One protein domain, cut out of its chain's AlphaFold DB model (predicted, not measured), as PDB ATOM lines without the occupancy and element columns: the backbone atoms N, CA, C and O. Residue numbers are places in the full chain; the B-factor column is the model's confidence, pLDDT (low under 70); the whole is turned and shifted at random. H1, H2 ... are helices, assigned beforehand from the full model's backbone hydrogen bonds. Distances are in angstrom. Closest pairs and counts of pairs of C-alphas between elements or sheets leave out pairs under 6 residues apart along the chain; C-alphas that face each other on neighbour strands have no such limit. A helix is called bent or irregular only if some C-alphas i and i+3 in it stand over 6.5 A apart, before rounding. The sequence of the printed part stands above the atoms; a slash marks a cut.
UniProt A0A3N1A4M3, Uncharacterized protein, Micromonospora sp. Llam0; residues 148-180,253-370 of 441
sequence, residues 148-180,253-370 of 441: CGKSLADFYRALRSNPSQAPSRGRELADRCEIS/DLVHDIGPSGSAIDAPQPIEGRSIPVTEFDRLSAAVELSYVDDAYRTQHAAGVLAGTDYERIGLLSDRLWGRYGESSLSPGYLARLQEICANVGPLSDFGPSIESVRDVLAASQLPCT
ATOM      1  N   CYS A 148      12.405  -0.696  20.166       97.81
ATOM      2  CA  CYS A 148      11.341  -1.681  20.332       97.81
ATOM      3  C   CYS A 148      11.916  -3.027  20.804       97.81
ATOM      4  O   CYS A 148      11.453  -3.580  21.800       97.81
ATOM      5  N   GLY A 149      12.995  -3.504  20.169       96.94
ATOM      6  CA  GLY A 149      13.670  -4.743  20.570       96.94
ATOM      7  C   GLY A 149      14.194  -4.699  22.011       96.94
ATOM      8  O   GLY A 149      14.046  -5.666  22.760       96.94
ATOM      9  N   LYS A 150      14.736  -3.552  22.440       97.81
ATOM     10  CA  LYS A 150      15.161  -3.334  23.828       97.81
ATOM     11  C   LYS A 150      13.990  -3.389  24.807       97.81
ATOM     12  O   LYS A 150      14.088  -4.102  25.803       97.81
ATOM     13  N   SER A 151      12.894  -2.681  24.531       98.19
ATOM     14  CA  SER A 151      11.718  -2.690  25.409       98.19
ATOM     15  C   SER A 151      11.073  -4.072  25.501       98.19
ATOM     16  O   SER A 151      10.611  -4.452  26.575       98.19
ATOM     17  N   LEU A 152      11.105  -4.858  24.421       97.31
ATOM     18  CA  LEU A 152      10.629  -6.243  24.414       97.31
ATOM     19  C   LEU A 152      11.465  -7.126  25.353       97.31
ATOM     20  O   LEU A 152      10.916  -7.862  26.174       97.31
ATOM     21  N   ALA A 153      12.792  -6.984  25.301       97.62
ATOM     22  CA  ALA A 153      13.699  -7.692  26.196       97.62
ATOM     23  C   ALA A 153      13.597  -7.225  27.661       97.62
ATOM     24  O   ALA A 153      13.663  -8.041  28.584       97.62
ATOM     25  N   ASP A 154      13.434  -5.918  27.891       98.19
ATOM     26  CA  ASP A 154      13.244  -5.338  29.226       98.19
ATOM     27  C   ASP A 154      11.929  -5.818  29.860       98.19
ATOM     28  O   ASP A 154      11.903  -6.128  31.054       98.19
ATOM     29  N   PHE A 155      10.860  -5.938  29.067       97.88
ATOM     30  CA  PHE A 155       9.581  -6.481  29.516       97.88
ATOM     31  C   PHE A 155       9.703  -7.944  29.954       97.88
ATOM     32  O   PHE A 155       9.319  -8.267  31.078       97.88
ATOM     33  N   TYR A 156      10.310  -8.812  29.138       97.69
ATOM     34  CA  TYR A 156      10.512 -10.213  29.522       97.69
ATOM     35  C   TYR A 156      11.390 -10.363  30.773       97.69
ATOM     36  O   TYR A 156      11.067 -11.134  31.678       97.69
ATOM     37  N   ARG A 157      12.474  -9.580  30.882       96.94
ATOM     38  CA  ARG A 157      13.312  -9.563  32.094       96.94
ATOM     39  C   ARG A 157      12.530  -9.134  33.332       96.94
ATOM     40  O   ARG A 157      12.734  -9.715  34.396       96.94
ATOM     41  N   ALA A 158      11.638  -8.151  33.205       96.75
ATOM     42  CA  ALA A 158      10.777  -7.737  34.305       96.75
ATOM     43  C   ALA A 158       9.816  -8.861  34.710       96.75
ATOM     44  O   ALA A 158       9.789  -9.214  35.881       96.75
ATOM     45  N   LEU A 159       9.117  -9.491  33.764       95.88
ATOM     46  CA  LEU A 159       8.237 -10.633  34.054       95.88
ATOM     47  C   LEU A 159       8.944 -11.736  34.837       95.88
ATOM     48  O   LEU A 159       8.415 -12.256  35.813       95.88
ATOM     49  N   ARG A 160      10.158 -12.074  34.410       94.81
ATOM     50  CA  ARG A 160      10.908 -13.192  34.964       94.81
ATOM     51  C   ARG A 160      11.552 -12.894  36.318       94.81
ATOM     52  O   ARG A 160      11.553 -13.758  37.191       94.81
ATOM     53  N   SER A 161      12.157 -11.718  36.462       93.62
ATOM     54  CA  SER A 161      13.083 -11.434  37.567       93.62
ATOM     55  C   SER A 161      12.643 -10.277  38.459       93.62
ATOM     56  O   SER A 161      13.159 -10.138  39.565       93.62
ATOM     57  N   ASN A 162      11.733  -9.417  37.998       94.81
ATOM     58  CA  ASN A 162      11.221  -8.300  38.786       94.81
ATOM     59  C   ASN A 162       9.764  -7.966  38.412       94.81
ATOM     60  O   ASN A 162       9.515  -6.916  37.802       94.81
ATOM     61  N   PRO A 163       8.801  -8.850  38.745       94.94
ATOM     62  CA  PRO A 163       7.435  -8.741  38.235       94.94
ATOM     63  C   PRO A 163       6.747  -7.425  38.615       94.94
ATOM     64  O   PRO A 163       5.973  -6.891  37.827       94.94
ATOM     65  N   SER A 164       7.119  -6.821  39.749       94.88
ATOM     66  CA  SER A 164       6.639  -5.494  40.159       94.88
ATOM     67  C   SER A 164       6.894  -4.380  39.124       94.88
ATOM     68  O   SER A 164       6.156  -3.396  39.075       94.88
ATOM     69  N   GLN A 165       7.909  -4.528  38.262       95.94
ATOM     70  CA  GLN A 165       8.208  -3.600  37.166       95.94
ATOM     71  C   GLN A 165       7.525  -3.978  35.842       95.94
ATOM     72  O   GLN A 165       7.519  -3.171  34.913       95.94
ATOM     73  N   ALA A 166       6.945  -5.173  35.719       95.50
ATOM     74  CA  ALA A 166       6.361  -5.637  34.463       95.50
ATOM     75  C   ALA A 166       5.241  -4.721  33.929       95.50
ATOM     76  O   ALA A 166       5.251  -4.453  32.727       95.50
ATOM     77  N   PRO A 167       4.342  -4.141  34.756       94.88
ATOM     78  CA  PRO A 167       3.319  -3.224  34.246       94.88
ATOM     79  C   PRO A 167       3.892  -1.955  33.599       94.88
ATOM     80  O   PRO A 167       3.398  -1.507  32.564       94.88
ATOM     81  N   SER A 168       4.937  -1.356  34.182       95.62
ATOM     82  CA  SER A 168       5.560  -0.159  33.601       95.62
ATOM     83  C   SER A 168       6.343  -0.492  32.332       95.62
ATOM     84  O   SER A 168       6.233   0.240  31.349       95.62
ATOM     85  N   ARG A 169       7.052  -1.629  32.310       97.06
ATOM     86  CA  ARG A 169       7.739  -2.126  31.109       97.06
ATOM     87  C   ARG A 169       6.780  -2.537  30.000       97.06
ATOM     88  O   ARG A 169       7.097  -2.329  28.837       97.06
ATOM     89  N   GLY A 170       5.603  -3.060  30.341       96.06
ATOM     90  CA  GLY A 170       4.559  -3.396  29.375       96.06
ATOM     91  C   GLY A 170       4.030  -2.160  28.647       96.06
ATOM     92  O   GLY A 170       3.909  -2.181  27.426       96.06
ATOM     93  N   ARG A 171       3.797  -1.055  29.368       95.94
ATOM     94  CA  ARG A 171       3.421   0.228  28.744       95.94
ATOM     95  C   ARG A 171       4.532   0.782  27.854       95.94
ATOM     96  O   ARG A 171       4.274   1.167  26.722       95.94
ATOM     97  N   GLU A 172       5.776   0.756  28.336       97.25
ATOM     98  CA  GLU A 172       6.930   1.183  27.537       97.25
ATOM     99  C   GLU A 172       7.069   0.351  26.253       97.25
ATOM    100  O   GLU A 172       7.295   0.908  25.182       97.25
ATOM    101  N   LEU A 173       6.884  -0.969  26.342       97.88
ATOM    102  CA  LEU A 173       6.853  -1.865  25.191       97.88
ATOM    103  C   LEU A 173       5.768  -1.456  24.188       97.88
ATOM    104  O   LEU A 173       6.063  -1.307  23.002       97.88
ATOM    105  N   ALA A 174       4.537  -1.243  24.658       96.75
ATOM    106  CA  ALA A 174       3.425  -0.861  23.797       96.75
ATOM    107  C   ALA A 174       3.687   0.455  23.047       96.75
ATOM    108  O   ALA A 174       3.394   0.545  21.856       96.75
ATOM    109  N   ASP A 175       4.296   1.440  23.706       96.62
ATOM    110  CA  ASP A 175       4.626   2.729  23.095       96.62
ATOM    111  C   ASP A 175       5.799   2.626  22.115       96.62
ATOM    112  O   ASP A 175       5.729   3.108  20.983       96.62
ATOM    113  N   ARG A 176       6.898   1.979  22.520       97.50
ATOM    114  CA  ARG A 176       8.130   1.883  21.714       97.50
ATOM    115  C   ARG A 176       7.975   1.005  20.482       97.50
ATOM    116  O   ARG A 176       8.729   1.191  19.525       97.50
ATOM    117  N   CYS A 177       7.035   0.069  20.519       97.44
ATOM    118  CA  CYS A 177       6.685  -0.795  19.403       97.44
ATOM    119  C   CYS A 177       5.398  -0.359  18.692       97.44
ATOM    120  O   CYS A 177       4.877  -1.130  17.896       97.44
ATOM    121  N   GLU A 178       4.878   0.849  18.943       95.88
ATOM    122  CA  GLU A 178       3.735   1.410  18.200       95.88
ATOM    123  C   GLU A 178       2.447   0.555  18.293       95.88
ATOM    124  O   GLU A 178       1.574   0.620  17.426       95.88
ATOM    125  N   ILE A 179       2.309  -0.234  19.366       95.25
ATOM    126  CA  ILE A 179       1.095  -0.998  19.687       95.25
ATOM    127  C   ILE A 179       0.010  -0.042  20.188       95.25
ATOM    128  O   ILE A 179      -1.130  -0.115  19.739       95.25
ATOM    129  N   SER A 180       0.365   0.893  21.078       92.94
ATOM    130  CA  SER A 180      -0.585   1.846  21.671       92.94
ATOM    131  C   SER A 180      -1.154   2.835  20.652       92.94
ATOM    132  O   SER A 180      -2.327   3.198  20.733       92.94
ATOM    133  N   ASP A 253      -9.638 -21.751  35.157       86.44
ATOM    134  CA  ASP A 253     -10.376 -22.910  35.669       86.44
ATOM    135  C   ASP A 253      -9.974 -24.198  34.926       86.44
ATOM    136  O   ASP A 253      -9.604 -25.192  35.552       86.44
ATOM    137  N   LEU A 254      -9.895 -24.148  33.591       85.38
ATOM    138  CA  LEU A 254      -9.474 -25.294  32.773       85.38
ATOM    139  C   LEU A 254      -7.983 -25.637  32.913       85.38
ATOM    140  O   LEU A 254      -7.609 -26.807  32.822       85.38
ATOM    141  N   VAL A 255      -7.110 -24.643  33.121       82.88
ATOM    142  CA  VAL A 255      -5.684 -24.889  33.397       82.88
ATOM    143  C   VAL A 255      -5.480 -25.390  34.829       82.88
ATOM    144  O   VAL A 255      -4.569 -26.173  35.068       82.88
ATOM    145  N   HIS A 256      -6.300 -24.973  35.793       72.00
ATOM    146  CA  HIS A 256      -6.190 -25.388  37.190       72.00
ATOM    147  C   HIS A 256      -6.441 -26.891  37.346       72.00
ATOM    148  O   HIS A 256      -5.693 -27.555  38.063       72.00
ATOM    149  N   ASP A 257      -7.402 -27.449  36.604       66.06
ATOM    150  CA  ASP A 257      -7.657 -28.898  36.556       66.06
ATOM    151  C   ASP A 257      -6.429 -29.721  36.126       66.06
ATOM    152  O   ASP A 257      -6.328 -30.917  36.411       66.06
ATOM    153  N   ILE A 258      -5.470 -29.080  35.457       68.50
ATOM    154  CA  ILE A 258      -4.224 -29.670  34.950       68.50
ATOM    155  C   ILE A 258      -2.993 -28.941  35.509       68.50
ATOM    156  O   ILE A 258      -1.913 -29.031  34.931       68.50
ATOM    157  N   GLY A 259      -3.157 -28.162  36.579       70.31
ATOM    158  CA  GLY A 259      -2.160 -27.214  37.063       70.31
ATOM    159  C   GLY A 259      -0.950 -27.878  37.728       70.31
ATOM    160  O   GLY A 259      -0.904 -29.099  37.901       70.31
ATOM    161  N   PRO A 260       0.064 -27.083  38.117       79.62
ATOM    162  CA  PRO A 260       1.234 -27.607  38.808       79.62
ATOM    163  C   PRO A 260       0.839 -28.352  40.094       79.62
ATOM    164  O   PRO A 260       0.179 -27.793  40.965       79.62
ATOM    165  N   SER A 261       1.254 -29.615  40.215       80.12
ATOM    166  CA  SER A 261       0.831 -30.530  41.289       80.12
ATOM    167  C   SER A 261       1.956 -30.909  42.262       80.12
ATOM    168  O   SER A 261       1.716 -31.600  43.251       80.12
ATOM    169  N   GLY A 262       3.196 -30.504  41.967       79.44
ATOM    170  CA  GLY A 262       4.381 -30.726  42.807       79.44
ATOM    171  C   GLY A 262       4.835 -29.475  43.563       79.44
ATOM    172  O   GLY A 262       4.301 -28.383  43.347       79.44
ATOM    173  N   SER A 263       5.863 -29.630  44.405       84.19
ATOM    174  CA  SER A 263       6.517 -28.511  45.097       84.19
ATOM    175  C   SER A 263       7.045 -27.470  44.108       84.19
ATOM    176  O   SER A 263       7.440 -27.809  42.992       84.19
ATOM    177  N   ALA A 264       7.056 -26.207  44.531       89.62
ATOM    178  CA  ALA A 264       7.650 -25.131  43.753       89.62
ATOM    179  C   ALA A 264       9.147 -25.386  43.501       89.62
ATOM    180  O   ALA A 264       9.824 -26.082  44.262       89.62
ATOM    181  N   ILE A 265       9.668 -24.817  42.416       92.62
ATOM    182  CA  ILE A 265      11.104 -24.809  42.142       92.62
ATOM    183  C   ILE A 265      11.758 -23.731  43.015       92.62
ATOM    184  O   ILE A 265      11.783 -22.553  42.657       92.62
ATOM    185  N   ASP A 266      12.320 -24.152  44.148       90.31
ATOM    186  CA  ASP A 266      12.880 -23.250  45.169       90.31
ATOM    187  C   ASP A 266      14.228 -22.615  44.780       90.31
ATOM    188  O   ASP A 266      14.634 -21.599  45.346       90.31
ATOM    189  N   ALA A 267      14.946 -23.201  43.817       92.50
ATOM    190  CA  ALA A 267      16.247 -22.712  43.370       92.50
ATOM    191  C   ALA A 267      16.406 -22.827  41.844       92.50
ATOM    192  O   ALA A 267      15.989 -23.843  41.278       92.50
ATOM    193  N   PRO A 268      17.046 -21.846  41.172       96.12
ATOM    194  CA  PRO A 268      17.293 -21.908  39.735       96.12
ATOM    195  C   PRO A 268      18.067 -23.169  39.324       96.12
ATOM    196  O   PRO A 268      19.135 -23.446  39.868       96.12
ATOM    197  N   GLN A 269      17.557 -23.898  38.332       97.31
ATOM    198  CA  GLN A 269      18.149 -25.142  37.833       97.31
ATOM    199  C   GLN A 269      18.828 -24.917  36.474       97.31
ATOM    200  O   GLN A 269      18.143 -24.573  35.506       97.31
ATOM    201  N   PRO A 270      20.158 -25.066  36.351       96.19
ATOM    202  CA  PRO A 270      20.826 -24.968  35.059       96.19
ATOM    203  C   PRO A 270      20.469 -26.166  34.169       96.19
ATOM    204  O   PRO A 270      20.326 -27.288  34.646       96.19
ATOM    205  N   ILE A 271      20.361 -25.922  32.863       95.81
ATOM    206  CA  ILE A 271      20.121 -26.953  31.847       95.81
ATOM    207  C   ILE A 271      21.143 -26.752  30.742       95.81
ATOM    208  O   ILE A 271      21.388 -25.621  30.314       95.81
ATOM    209  N   GLU A 272      21.733 -27.846  30.277       93.81
ATOM    210  CA  GLU A 272      22.684 -27.810  29.175       93.81
ATOM    211  C   GLU A 272      22.056 -27.181  27.918       93.81
ATOM    212  O   GLU A 272      20.920 -27.469  27.550       93.81
ATOM    213  N   GLY A 273      22.787 -26.267  27.273       90.62
ATOM    214  CA  GLY A 273      22.347 -25.601  26.043       90.62
ATOM    215  C   GLY A 273      21.302 -24.488  26.217       90.62
ATOM    216  O   GLY A 273      21.061 -23.747  25.262       90.62
ATOM    217  N   ARG A 274      20.715 -24.299  27.408       94.50
ATOM    218  CA  ARG A 274      19.786 -23.187  27.680       94.50
ATOM    219  C   ARG A 274      20.534 -21.978  28.245       94.50
ATOM    220  O   ARG A 274      21.323 -22.093  29.174       94.50
ATOM    221  N   SER A 275      20.239 -20.789  27.720       95.50
ATOM    222  CA  SER A 275      20.913 -19.534  28.097       95.50
ATOM    223  C   SER A 275      20.561 -19.003  29.494       95.50
ATOM    224  O   SER A 275      21.204 -18.076  29.967       95.50
ATOM    225  N   ILE A 276      19.518 -19.532  30.136       95.88
ATOM    226  CA  ILE A 276      19.061 -19.130  31.473       95.88
ATOM    227  C   ILE A 276      18.621 -20.373  32.264       95.88
ATOM    228  O   ILE A 276      18.057 -21.300  31.669       95.88
ATOM    229  N   PRO A 277      18.832 -20.412  33.594       97.38
ATOM    230  CA  PRO A 277      18.351 -21.518  34.418       97.38
ATOM    231  C   PRO A 277      16.819 -21.560  34.427       97.38
ATOM    232  O   PRO A 277      16.175 -20.543  34.169       97.38
ATOM    233  N   VAL A 278      16.234 -22.719  34.721       97.94
ATOM    234  CA  VAL A 278      14.797 -22.896  34.969       97.94
ATOM    235  C   VAL A 278      14.439 -22.452  36.385       97.94
ATOM    236  O   VAL A 278      15.156 -22.759  37.333       97.94
ATOM    237  N   THR A 279      13.337 -21.722  36.529       97.06
ATOM    238  CA  THR A 279      12.760 -21.280  37.811       97.06
ATOM    239  C   THR A 279      11.260 -21.570  37.848       97.06
ATOM    240  O   THR A 279      10.692 -22.038  36.860       97.06
ATOM    241  N   GLU A 280      10.588 -21.242  38.954       96.44
ATOM    242  CA  GLU A 280       9.136 -21.426  39.068       96.44
ATOM    243  C   GLU A 280       8.343 -20.672  37.988       96.44
ATOM    244  O   GLU A 280       7.388 -21.218  37.442       96.44
ATOM    245  N   PHE A 281       8.792 -19.482  37.572       96.56
ATOM    246  CA  PHE A 281       8.194 -18.763  36.439       96.56
ATOM    247  C   PHE A 281       8.147 -19.621  35.162       96.56
ATOM    248  O   PHE A 281       7.162 -19.586  34.422       96.56
ATOM    249  N   ASP A 282       9.200 -20.408  34.903       97.81
ATOM    250  CA  ASP A 282       9.238 -21.296  33.741       97.81
ATOM    251  C   ASP A 282       8.273 -22.469  33.903       97.81
ATOM    252  O   ASP A 282       7.627 -22.845  32.932       97.81
ATOM    253  N   ARG A 283       8.130 -23.025  35.114       96.94
ATOM    254  CA  ARG A 283       7.171 -24.109  35.380       96.94
ATOM    255  C   ARG A 283       5.733 -23.645  35.164       96.94
ATOM    256  O   ARG A 283       4.975 -24.320  34.472       96.94
ATOM    257  N   LEU A 284       5.380 -22.474  35.694       96.19
ATOM    258  CA  LEU A 284       4.059 -21.870  35.504       96.19
ATOM    259  C   LEU A 284       3.791 -21.565  34.022       96.19
ATOM    260  O   LEU A 284       2.708 -21.849  33.517       96.19
ATOM    261  N   SER A 285       4.795 -21.054  33.302       97.38
ATOM    262  CA  SER A 285       4.712 -20.823  31.851       97.38
ATOM    263  C   SER A 285       4.549 -22.130  31.070       97.38
ATOM    264  O   SER A 285       3.703 -22.231  30.186       97.38
ATOM    265  N   ALA A 286       5.302 -23.166  31.431       96.94
ATOM    266  CA  ALA A 286       5.204 -24.475  30.803       96.94
ATOM    267  C   ALA A 286       3.825 -25.117  31.009       96.94
ATOM    268  O   ALA A 286       3.295 -25.719  30.077       96.94
ATOM    269  N   ALA A 287       3.215 -24.951  32.187       95.19
ATOM    270  CA  ALA A 287       1.857 -25.424  32.452       95.19
ATOM    271  C   ALA A 287       0.819 -24.764  31.526       95.19
ATOM    272  O   ALA A 287      -0.082 -25.439  31.033       95.19
ATOM    273  N   VAL A 288       0.976 -23.471  31.219       95.12
ATOM    274  CA  VAL A 288       0.131 -22.786  30.226       95.12
ATOM    275  C   VAL A 288       0.369 -23.352  28.820       95.12
ATOM    276  O   VAL A 288      -0.593 -23.675  28.120       95.12
ATOM    277  N   GLU A 289       1.631 -23.533  28.418       95.69
ATOM    278  CA  GLU A 289       2.003 -24.050  27.090       95.69
ATOM    279  C   GLU A 289       1.504 -25.481  26.828       95.69
ATOM    280  O   GLU A 289       1.195 -25.834  25.690       95.69
ATOM    281  N   LEU A 290       1.342 -26.311  27.866       94.00
ATOM    282  CA  LEU A 290       0.757 -27.657  27.740       94.00
ATOM    283  C   LEU A 290      -0.675 -27.660  27.167       94.00
ATOM    284  O   LEU A 290      -1.175 -28.717  26.777       94.00
ATOM    285  N   SER A 291      -1.341 -26.507  27.108       91.69
ATOM    286  CA  SER A 291      -2.650 -26.348  26.459       91.69
ATOM    287  C   SER A 291      -2.551 -26.211  24.930       91.69
ATOM    288  O   SER A 291      -3.538 -26.411  24.226       91.69
ATOM    289  N   TYR A 292      -1.365 -25.890  24.407       92.31
ATOM    290  CA  TYR A 292      -1.118 -25.636  22.984       92.31
ATOM    291  C   TYR A 292      -0.470 -26.821  22.256       92.31
ATOM    292  O   TYR A 292      -0.651 -26.969  21.046       92.31
ATOM    293  N   VAL A 293       0.268 -27.675  22.970       93.62
ATOM    294  CA  VAL A 293       0.931 -28.859  22.394       93.62
ATOM    295  C   VAL A 293      -0.069 -29.940  21.972       93.62
ATOM    296  O   VAL A 293      -1.232 -29.919  22.376       93.62
ATOM    297  N   ASP A 294       0.369 -30.892  21.148       92.69
ATOM    298  CA  ASP A 294      -0.450 -32.045  20.767       92.69
ATOM    299  C   ASP A 294      -0.682 -33.032  21.933       92.69
ATOM    300  O   ASP A 294       0.090 -33.101  22.896       92.69
ATOM    301  N   ASP A 295      -1.762 -33.814  21.835       91.56
ATOM    302  CA  ASP A 295      -2.212 -34.736  22.886       91.56
ATOM    303  C   ASP A 295      -1.179 -35.831  23.200       91.56
ATOM    304  O   ASP A 295      -1.064 -36.267  24.351       91.56
ATOM    305  N   ALA A 296      -0.394 -36.262  22.205       94.25
ATOM    306  CA  ALA A 296       0.640 -37.275  22.397       94.25
ATOM    307  C   ALA A 296       1.802 -36.716  23.230       94.25
ATOM    308  O   ALA A 296       2.190 -37.321  24.232       94.25
ATOM    309  N   TYR A 297       2.298 -35.526  22.878       94.94
ATOM    310  CA  TYR A 297       3.337 -34.828  23.631       94.94
ATOM    311  C   TYR A 297       2.886 -34.541  25.065       94.94
ATOM    312  O   TYR A 297       3.626 -34.785  26.021       94.94
ATOM    313  N   ARG A 298       1.649 -34.060  25.231       92.38
ATOM    314  CA  ARG A 298       1.069 -33.791  26.548       92.38
ATOM    315  C   ARG A 298       1.009 -35.056  27.398       92.38
ATOM    316  O   ARG A 298       1.492 -35.041  28.525       92.38
ATOM    317  N   THR A 299       0.485 -36.153  26.851       92.69
ATOM    318  CA  THR A 299       0.395 -37.448  27.552       92.69
ATOM    319  C   THR A 299       1.768 -37.927  28.022       92.69
ATOM    320  O   THR A 299       1.900 -38.445  29.129       92.69
ATOM    321  N   GLN A 300       2.802 -37.723  27.206       95.81
ATOM    322  CA  GLN A 300       4.157 -38.168  27.509       95.81
ATOM    323  C   GLN A 300       4.860 -37.307  28.570       95.81
ATOM    324  O   GLN A 300       5.621 -37.843  29.376       95.81
ATOM    325  N   HIS A 301       4.643 -35.988  28.568       95.75
ATOM    326  CA  HIS A 301       5.494 -35.048  29.310       95.75
ATOM    327  C   HIS A 301       4.792 -34.263  30.425       95.75
ATOM    328  O   HIS A 301       5.475 -33.760  31.319       95.75
ATOM    329  N   ALA A 302       3.458 -34.156  30.421       93.75
ATOM    330  CA  ALA A 302       2.739 -33.280  31.350       93.75
ATOM    331  C   ALA A 302       3.034 -33.606  32.820       93.75
ATOM    332  O   ALA A 302       3.310 -32.696  33.594       93.75
ATOM    333  N   ALA A 303       3.069 -34.886  33.202       94.19
ATOM    334  CA  ALA A 303       3.314 -35.279  34.591       94.19
ATOM    335  C   ALA A 303       4.646 -34.731  35.140       94.19
ATOM    336  O   ALA A 303       4.675 -34.176  36.234       94.19
ATOM    337  N   GLY A 304       5.735 -34.827  34.368       95.06
ATOM    338  CA  GLY A 304       7.049 -34.323  34.781       95.06
ATOM    339  C   GLY A 304       7.131 -32.794  34.804       95.06
ATOM    340  O   GLY A 304       7.757 -32.219  35.697       95.06
ATOM    341  N   VAL A 305       6.462 -32.130  33.856       95.56
ATOM    342  CA  VAL A 305       6.383 -30.661  33.788       95.56
ATOM    343  C   VAL A 305       5.603 -30.105  34.982       95.56
ATOM    344  O   VAL A 305       6.103 -29.238  35.699       95.56
ATOM    345  N   LEU A 306       4.408 -30.639  35.242       93.88
ATOM    346  CA  LEU A 306       3.519 -30.188  36.316       93.88
ATOM    347  C   LEU A 306       4.072 -30.520  37.706       93.88
ATOM    348  O   LEU A 306       3.914 -29.732  38.640       93.88
ATOM    349  N   ALA A 307       4.780 -31.642  37.849       93.62
ATOM    350  CA  ALA A 307       5.470 -31.991  39.088       93.62
ATOM    351  C   ALA A 307       6.732 -31.146  39.343       93.62
ATOM    352  O   ALA A 307       7.230 -31.149  40.464       93.62
ATOM    353  N   GLY A 308       7.244 -30.411  38.347       94.75
ATOM    354  CA  GLY A 308       8.477 -29.629  38.489       94.75
ATOM    355  C   GLY A 308       9.757 -30.467  38.440       94.75
ATOM    356  O   GLY A 308      10.780 -30.034  38.963       94.75
ATOM    357  N   THR A 309       9.711 -31.663  37.846       95.06
ATOM    358  CA  THR A 309      10.836 -32.615  37.822       95.06
ATOM    359  C   THR A 309      11.510 -32.734  36.455       95.06
ATOM    360  O   THR A 309      12.648 -33.186  36.378       95.06
ATOM    361  N   ASP A 310      10.828 -32.348  35.373       96.31
ATOM    362  CA  ASP A 310      11.369 -32.376  34.007       96.31
ATOM    363  C   ASP A 310      11.830 -30.977  33.571       96.31
ATOM    364  O   ASP A 310      11.136 -30.256  32.849       96.31
ATOM    365  N   TYR A 311      13.002 -30.562  34.060       97.50
ATOM    366  CA  TYR A 311      13.518 -29.213  33.823       97.50
ATOM    367  C   TYR A 311      13.740 -28.916  32.336       97.50
ATOM    368  O   TYR A 311      13.444 -27.806  31.896       97.50
ATOM    369  N   GLU A 312      14.199 -29.894  31.550       97.50
ATOM    370  CA  GLU A 312      14.411 -29.732  30.106       97.50
ATOM    371  C   GLU A 312      13.105 -29.355  29.402       97.50
ATOM    372  O   GLU A 312      13.048 -28.353  28.678       97.50
ATOM    373  N   ARG A 313      12.025 -30.101  29.668       97.81
ATOM    374  CA  ARG A 313      10.713 -29.817  29.073       97.81
ATOM    375  C   ARG A 313      10.100 -28.535  29.616       97.81
ATOM    376  O   ARG A 313       9.507 -27.797  28.832       97.81
ATOM    377  N   ILE A 314      10.279 -28.231  30.903       98.06
ATOM    378  CA  ILE A 314       9.837 -26.962  31.499       98.06
ATOM    379  C   ILE A 314      10.496 -25.776  30.789       98.06
ATOM    380  O   ILE A 314       9.806 -24.854  30.355       98.06
ATOM    381  N   GLY A 315      11.822 -25.811  30.629       97.94
ATOM    382  CA  GLY A 315      12.565 -24.765  29.936       97.94
ATOM    383  C   GLY A 315      12.078 -24.586  28.500       97.94
ATOM    384  O   GLY A 315      11.734 -23.474  28.111       97.94
ATOM    385  N   LEU A 316      11.967 -25.686  27.748       97.56
ATOM    386  CA  LEU A 316      11.509 -25.676  26.357       97.56
ATOM    387  C   LEU A 316      10.097 -25.092  26.196       97.56
ATOM    388  O   LEU A 316       9.867 -24.292  25.294       97.56
ATOM    389  N   LEU A 317       9.149 -25.506  27.036       97.69
ATOM    390  CA  LEU A 317       7.756 -25.059  26.955       97.69
ATOM    391  C   LEU A 317       7.597 -23.596  27.396       97.69
ATOM    392  O   LEU A 317       6.884 -22.842  26.741       97.69
ATOM    393  N   SER A 318       8.316 -23.167  28.438       97.94
ATOM    394  CA  SER A 318       8.401 -21.749  28.819       97.94
ATOM    395  C   SER A 318       8.906 -20.896  27.654       97.94
ATOM    396  O   SER A 318       8.319 -19.870  27.313       97.94
ATOM    397  N   ASP A 319       9.965 -21.352  26.980       97.75
ATOM    398  CA  ASP A 319      10.547 -20.628  25.851       97.75
ATOM    399  C   ASP A 319       9.577 -20.536  24.668       97.75
ATOM    400  O   ASP A 319       9.511 -19.491  24.022       97.75
ATOM    401  N   ARG A 320       8.791 -21.590  24.411       96.19
ATOM    402  CA  ARG A 320       7.753 -21.596  23.370       96.19
ATOM    403  C   ARG A 320       6.618 -20.623  23.671       96.19
ATOM    404  O   ARG A 320       6.339 -19.793  22.810       96.19
ATOM    405  N   LEU A 321       6.060 -20.644  24.885       96.44
ATOM    406  CA  LEU A 321       4.951 -19.756  25.271       96.44
ATOM    407  C   LEU A 321       5.279 -18.281  25.016       96.44
ATOM    408  O   LEU A 321       4.450 -17.510  24.530       96.44
ATOM    409  N   TRP A 322       6.496 -17.886  25.388       96.38
ATOM    410  CA  TRP A 322       6.959 -16.507  25.272       96.38
ATOM    411  C   TRP A 322       7.615 -16.207  23.917       96.38
ATOM    412  O   TRP A 322       7.896 -15.047  23.621       96.38
ATOM    413  N   GLY A 323       7.888 -17.224  23.093       95.38
ATOM    414  CA  GLY A 323       8.706 -17.091  21.887       95.38
ATOM    415  C   GLY A 323      10.134 -16.624  22.193       95.38
ATOM    416  O   GLY A 323      10.703 -15.848  21.422       95.38
ATOM    417  N   ARG A 324      10.700 -17.028  23.339       96.50
ATOM    418  CA  ARG A 324      12.029 -16.600  23.799       96.50
ATOM    419  C   ARG A 324      13.139 -17.276  22.996       96.50
ATOM    420  O   ARG A 324      13.151 -18.490  22.819       96.50
ATOM    421  N   TYR A 325      14.154 -16.499  22.633       92.19
ATOM    422  CA  TYR A 325      15.448 -16.990  22.169       92.19
ATOM    423  C   TYR A 325      16.585 -16.190  22.824       92.19
ATOM    424  O   TYR A 325      16.495 -14.978  22.994       92.19
ATOM    425  N   GLY A 326      17.671 -16.858  23.229       92.12
ATOM    426  CA  GLY A 326      18.727 -16.208  24.024       92.12
ATOM    427  C   GLY A 326      18.207 -15.637  25.355       92.12
ATOM    428  O   GLY A 326      17.064 -15.847  25.726       92.12
ATOM    429  N   GLU A 327      19.012 -14.923  26.131       92.44
ATOM    430  CA  GLU A 327      18.668 -14.651  27.542       92.44
ATOM    431  C   GLU A 327      17.340 -13.920  27.777       92.44
ATOM    432  O   GLU A 327      16.595 -14.277  28.688       92.44
ATOM    433  N   SER A 328      17.030 -12.917  26.953       91.06
ATOM    434  CA  SER A 328      15.829 -12.098  27.132       91.06
ATOM    435  C   SER A 328      15.103 -11.714  25.852       91.06
ATOM    436  O   SER A 328      14.136 -10.965  25.922       91.06
ATOM    437  N   SER A 329      15.573 -12.152  24.687       93.19
ATOM    438  CA  SER A 329      14.943 -11.744  23.434       93.19
ATOM    439  C   SER A 329      13.671 -12.550  23.211       93.19
ATOM    440  O   SER A 329      13.674 -13.772  23.357       93.19
ATOM    441  N   LEU A 330      12.588 -11.862  22.861       95.56
ATOM    442  CA  LEU A 330      11.350 -12.491  22.415       95.56
ATOM    443  C   LEU A 330      11.203 -12.310  20.910       95.56
ATOM    444  O   LEU A 330      11.636 -11.301  20.348       95.56
ATOM    445  N   SER A 331      10.575 -13.285  20.265       94.50
ATOM    446  CA  SER A 331      10.175 -13.184  18.868       94.50
ATOM    447  C   SER A 331       9.266 -11.961  18.659       94.50
ATOM    448  O   SER A 331       8.333 -11.766  19.446       94.50
ATOM    449  N   PRO A 332       9.451 -11.170  17.582       94.62
ATOM    450  CA  PRO A 332       8.476 -10.153  17.176       94.62
ATOM    451  C   PRO A 332       7.065 -10.705  16.928       94.62
ATOM    452  O   PRO A 332       6.115  -9.928  16.963       94.62
ATOM    453  N   GLY A 333       6.882 -12.023  16.781       95.69
ATOM    454  CA  GLY A 333       5.551 -12.641  16.794       95.69
ATOM    455  C   GLY A 333       4.742 -12.303  18.057       95.69
ATOM    456  O   GLY A 333       3.525 -12.138  17.987       95.69
ATOM    457  N   TYR A 334       5.399 -12.058  19.200       97.00
ATOM    458  CA  TYR A 334       4.717 -11.563  20.401       97.00
ATOM    459  C   TYR A 334       4.103 -10.168  20.198       97.00
ATOM    460  O   TYR A 334       3.028  -9.883  20.720       97.00
ATOM    461  N   LEU A 335       4.732  -9.301  19.397       97.38
ATOM    462  CA  LEU A 335       4.188  -7.981  19.061       97.38
ATOM    463  C   LEU A 335       2.942  -8.098  18.175       97.38
ATOM    464  O   LEU A 335       2.008  -7.320  18.346       97.38
ATOM    465  N   ALA A 336       2.894  -9.094  17.282       96.75
ATOM    466  CA  ALA A 336       1.710  -9.377  16.471       96.75
ATOM    467  C   ALA A 336       0.532  -9.803  17.348       96.75
ATOM    468  O   ALA A 336      -0.569  -9.260  17.233       96.75
ATOM    469  N   ARG A 337       0.807 -10.696  18.308       95.31
ATOM    470  CA  ARG A 337      -0.152 -11.087  19.342       95.31
ATOM    471  C   ARG A 337      -0.666  -9.875  20.118       95.31
ATOM    472  O   ARG A 337      -1.876  -9.734  20.267       95.31
ATOM    473  N   LEU A 338       0.217  -8.993  20.589       95.44
ATOM    474  CA  LEU A 338      -0.190  -7.784  21.312       95.44
ATOM    475  C   LEU A 338      -1.042  -6.852  20.447       95.44
ATOM    476  O   LEU A 338      -2.070  -6.373  20.915       95.44
ATOM    477  N   GLN A 339      -0.653  -6.612  19.196       94.44
ATOM    478  CA  GLN A 339      -1.370  -5.691  18.316       94.44
ATOM    479  C   GLN A 339      -2.831  -6.100  18.113       94.44
ATOM    480  O   GLN A 339      -3.719  -5.252  18.209       94.44
ATOM    481  N   GLU A 340      -3.104  -7.384  17.883       93.62
ATOM    482  CA  GLU A 340      -4.482  -7.838  17.693       93.62
ATOM    483  C   GLU A 340      -5.213  -8.040  19.027       93.62
ATOM    484  O   GLU A 340      -6.357  -7.603  19.154       93.62
ATOM    485  N   ILE A 341      -4.581  -8.621  20.057       92.44
ATOM    486  CA  ILE A 341      -5.244  -8.824  21.359       92.44
ATOM    487  C   ILE A 341      -5.611  -7.488  22.002       92.44
ATOM    488  O   ILE A 341      -6.756  -7.309  22.419       92.44
ATOM    489  N   CYS A 342      -4.685  -6.530  22.059       92.56
ATOM    490  CA  CYS A 342      -4.959  -5.249  22.701       92.56
ATOM    491  C   CYS A 342      -6.061  -4.470  21.975       92.56
ATOM    492  O   CYS A 342      -6.837  -3.779  22.627       92.56
ATOM    493  N   ALA A 343      -6.169  -4.608  20.649       89.69
ATOM    494  CA  ALA A 343      -7.220  -3.961  19.872       89.69
ATOM    495  C   ALA A 343      -8.602  -4.616  20.042       89.69
ATOM    496  O   ALA A 343      -9.604  -3.904  19.970       89.69
ATOM    497  N   ASN A 344      -8.674  -5.936  20.267       88.56
ATOM    498  CA  ASN A 344      -9.937  -6.691  20.222       88.56
ATOM    499  C   ASN A 344     -10.455  -7.160  21.594       88.56
ATOM    500  O   ASN A 344     -11.654  -7.367  21.738       88.56
ATOM    501  N   VAL A 345      -9.587  -7.330  22.593       87.88
ATOM    502  CA  VAL A 345      -9.938  -7.925  23.905       87.88
ATOM    503  C   VAL A 345      -9.779  -6.913  25.039       87.88
ATOM    504  O   VAL A 345     -10.556  -6.913  25.989       87.88
ATOM    505  N   GLY A 346      -8.803  -6.010  24.912       83.50
ATOM    506  CA  GLY A 346      -8.524  -4.979  25.906       83.50
ATOM    507  C   GLY A 346      -7.613  -5.446  27.051       83.50
ATOM    508  O   GLY A 346      -7.001  -6.515  26.973       83.50
ATOM    509  N   PRO A 347      -7.437  -4.603  28.083       87.00
ATOM    510  CA  PRO A 347      -6.535  -4.873  29.196       87.00
ATOM    511  C   PRO A 347      -7.164  -5.741  30.286       87.00
ATOM    512  O   PRO A 347      -8.378  -5.761  30.464       87.00
ATOM    513  N   LEU A 348      -6.305  -6.350  31.102       85.62
ATOM    514  CA  LEU A 348      -6.684  -6.895  32.404       85.62
ATOM    515  C   LEU A 348      -6.554  -5.822  33.484       85.62
ATOM    516  O   LEU A 348      -5.595  -5.048  33.486       85.62
ATOM    517  N   SER A 349      -7.520  -5.780  34.401       71.81
ATOM    518  CA  SER A 349      -7.592  -4.770  35.459       71.81
ATOM    519  C   SER A 349      -6.611  -5.010  36.608       71.81
ATOM    520  O   SER A 349      -6.187  -4.043  37.235       71.81
ATOM    521  N   ASP A 350      -6.202  -6.261  36.849       72.62
ATOM    522  CA  ASP A 350      -5.517  -6.643  38.088       72.62
ATOM    523  C   ASP A 350      -4.277  -7.513  37.837       72.62
ATOM    524  O   ASP A 350      -4.378  -8.688  37.479       72.62
ATOM    525  N   PHE A 351      -3.093  -6.944  38.082       82.88
ATOM    526  CA  PHE A 351      -1.825  -7.674  38.143       82.88
ATOM    527  C   PHE A 351      -1.105  -7.362  39.459       82.88
ATOM    528  O   PHE A 351      -0.902  -6.195  39.803       82.88
ATOM    529  N   GLY A 352      -0.747  -8.414  40.199       84.12
ATOM    530  CA  GLY A 352      -0.061  -8.316  41.485       84.12
ATOM    531  C   GLY A 352       1.432  -7.971  41.364       84.12
ATOM    532  O   GLY A 352       1.966  -7.820  40.268       84.12
ATOM    533  N   PRO A 353       2.149  -7.838  42.494       87.81
ATOM    534  CA  PRO A 353       3.584  -7.544  42.491       87.81
ATOM    535  C   PRO A 353       4.470  -8.750  42.117       87.81
ATOM    536  O   PRO A 353       5.678  -8.572  41.935       87.81
ATOM    537  N   SER A 354       3.899  -9.953  42.022       92.44
ATOM    538  CA  SER A 354       4.583 -11.234  41.804       92.44
ATOM    539  C   SER A 354       3.831 -12.117  40.795       92.44
ATOM    540  O   SER A 354       2.672 -11.864  40.475       92.44
ATOM    541  N   ILE A 355       4.521 -13.136  40.264       93.31
ATOM    542  CA  ILE A 355       3.938 -14.204  39.437       93.31
ATOM    543  C   ILE A 355       4.072 -15.499  40.229       93.31
ATOM    544  O   ILE A 355       5.166 -16.056  40.317       93.31
ATOM    545  N   GLU A 356       2.972 -15.946  40.826       91.81
ATOM    546  CA  GLU A 356       2.940 -17.095  41.742       91.81
ATOM    547  C   GLU A 356       2.023 -18.212  41.232       91.81
ATOM    548  O   GLU A 356       2.030 -19.325  41.754       91.81
ATOM    549  N   SER A 357       1.250 -17.935  40.183       92.31
ATOM    550  CA  SER A 357       0.277 -18.859  39.620       92.31
ATOM    551  C   SER A 357       0.225 -18.807  38.091       92.31
ATOM    552  O   SER A 357       0.691 -17.868  37.442       92.31
ATOM    553  N   VAL A 358      -0.415 -19.818  37.495       92.38
ATOM    554  CA  VAL A 358      -0.752 -19.830  36.060       92.38
ATOM    555  C   VAL A 358      -1.661 -18.658  35.672       92.38
ATOM    556  O   VAL A 358      -1.518 -18.113  34.578       92.38
ATOM    557  N   ARG A 359      -2.539 -18.213  36.585       93.31
ATOM    558  CA  ARG A 359      -3.358 -17.006  36.406       93.31
ATOM    559  C   ARG A 359      -2.478 -15.781  36.205       93.31
ATOM    560  O   ARG A 359      -2.744 -15.001  35.297       93.31
ATOM    561  N   ASP A 360      -1.422 -15.640  37.000       93.81
ATOM    562  CA  ASP A 360      -0.516 -14.497  36.898       93.81
ATOM    563  C   ASP A 360       0.269 -14.524  35.589       93.81
ATOM    564  O   ASP A 360       0.405 -13.485  34.958       93.81
ATOM    565  N   VAL A 361       0.722 -15.695  35.124       94.94
ATOM    566  CA  VAL A 361       1.382 -15.837  33.809       94.94
ATOM    567  C   VAL A 361       0.450 -15.415  32.672       94.94
ATOM    568  O   VAL A 361       0.831 -14.614  31.813       94.94
ATOM    569  N   LEU A 362      -0.782 -15.933  32.671       93.31
ATOM    570  CA  LEU A 362      -1.795 -15.574  31.681       93.31
ATOM    571  C   LEU A 362      -2.078 -14.072  31.714       93.31
ATOM    572  O   LEU A 362      -2.071 -13.429  30.659       93.31
ATOM    573  N   ALA A 363      -2.238 -13.507  32.912       93.31
ATOM    574  CA  ALA A 363      -2.488 -12.088  33.087       93.31
ATOM    575  C   ALA A 363      -1.317 -11.223  32.615       93.31
ATOM    576  O   ALA A 363      -1.498 -10.217  31.922       93.31
ATOM    577  N   ALA A 364      -0.094 -11.656  32.912       94.12
ATOM    578  CA  ALA A 364       1.110 -10.932  32.554       94.12
ATOM    579  C   ALA A 364       1.272 -10.778  31.035       94.12
ATOM    580  O   ALA A 364       1.758  -9.748  30.563       94.12
ATOM    581  N   SER A 365       0.807 -11.765  30.259       92.12
ATOM    582  CA  SER A 365       0.871 -11.745  28.791       92.12
ATOM    583  C   SER A 365       0.031 -10.640  28.126       92.12
ATOM    584  O   SER A 365       0.204 -10.372  26.940       92.12
ATOM    585  N   GLN A 366      -0.858  -9.973  28.873       92.06
ATOM    586  CA  GLN A 366      -1.695  -8.871  28.379       92.06
ATOM    587  C   GLN A 366      -1.385  -7.519  29.037       92.06
ATOM    588  O   GLN A 366      -2.002  -6.515  28.685       92.06
ATOM    589  N   LEU A 367      -0.397  -7.443  29.938       94.00
ATOM    590  CA  LEU A 367       0.013  -6.185  30.581       94.00
ATOM    591  C   LEU A 367       0.248  -5.017  29.603       94.00
ATOM    592  O   LEU A 367      -0.186  -3.901  29.918       94.00
ATOM    593  N   PRO A 368       0.867  -5.220  28.416       95.25
ATOM    594  CA  PRO A 368       1.055  -4.142  27.444       95.25
ATOM    595  C   PRO A 368      -0.246  -3.528  26.903       95.25
ATOM    596  O   PRO A 368      -0.209  -2.422  26.376       95.25
ATOM    597  N   CYS A 369      -1.398  -4.185  27.060       93.88
ATOM    598  CA  CYS A 369      -2.687  -3.666  26.595       93.88
ATOM    599  C   CYS A 369      -3.274  -2.557  27.485       93.88
ATOM    600  O   CYS A 369      -4.272  -1.930  27.124       93.88
ATOM    601  N   THR A 370      -2.674  -2.295  28.651       89.81
ATOM    602  CA  THR A 370      -3.152  -1.291  29.614       89.81
ATOM    603  C   THR A 370      -3.215   0.108  28.999       89.81
ATOM    604  O   THR A 370      -2.193   0.662  28.603       89.81
TER     605      THR A 370
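AT A GLANCE: This is residues 148 to 180 and 253 to 370 of the 441 residues of an uncharacterized protein of Micromonospora sp. Llam0 (UniProt A0A3N1A4M3). Two groups of helices lie along the longest axis: the hairpin of H1 and H2 with H7 near H2 at one end, and H4, H5 and H6 at the other, where H6 crosses H4. Short H8 lies between the groups, packed across H4, and H3 lies at the edge near H4 and H8. The 151 printed residues include eight named helices, H1 to H8, and no named strand: all helix, compact, radius of gyration of the C-alphas 14.9 A, spans 40 by 32 by 28 A.

IN THESE COORDINATES: H1, residues 148 to 161, runs 19.9 A from C-alpha 148 at (11.341, -1.681, 20.332). H2 is residues 163 to 176, 19.7 A; H3, 253 to 256; H4, 280 to 289, 14.2 A; H5, 295 to 307, 18.1 A; H6, 311 to 322, 16.7 A; H7, 333 to 344, 16.9 A. H8, residues 358 to 364, ends at C-alpha 364 at (1.110, -10.932, 32.554). H2 and H5 are irregular: C-alphas 164 and 167 are 7.2 A apart, C-alphas 300 and 303 7.7 A.

HOW THE PARTS SIT: The hub H4 touches H6 at a steep tilt of 66 degrees, closest C-alphas Ala 286 and Ser 318, 4.6 A. H8 touches H4 about perpendicular, 89 degrees, at Leu 284 and Val 358, closest C-alphas 5.3 A. H5 touches H4 with residues 302 to 306 alone, a hairpin at 21 degrees. H1 and H2 touch at a shallow tilt of 11 degrees, opposite ways. In H1, H4, H6 and H8 every O i to N i+4 pair is within hydrogen-bond range; H2 has 8 of 10, H5 7 of 9, H7 7 of 8; H3 is too short for one.

THE WHOLE: Residues 181 to 252 are not printed; C-alphas 180 and 253 are 30.1 A apart. The links H3 to H4 and H7 to H8 are long. Residues 257 to 258 are under 70 in pLDDT.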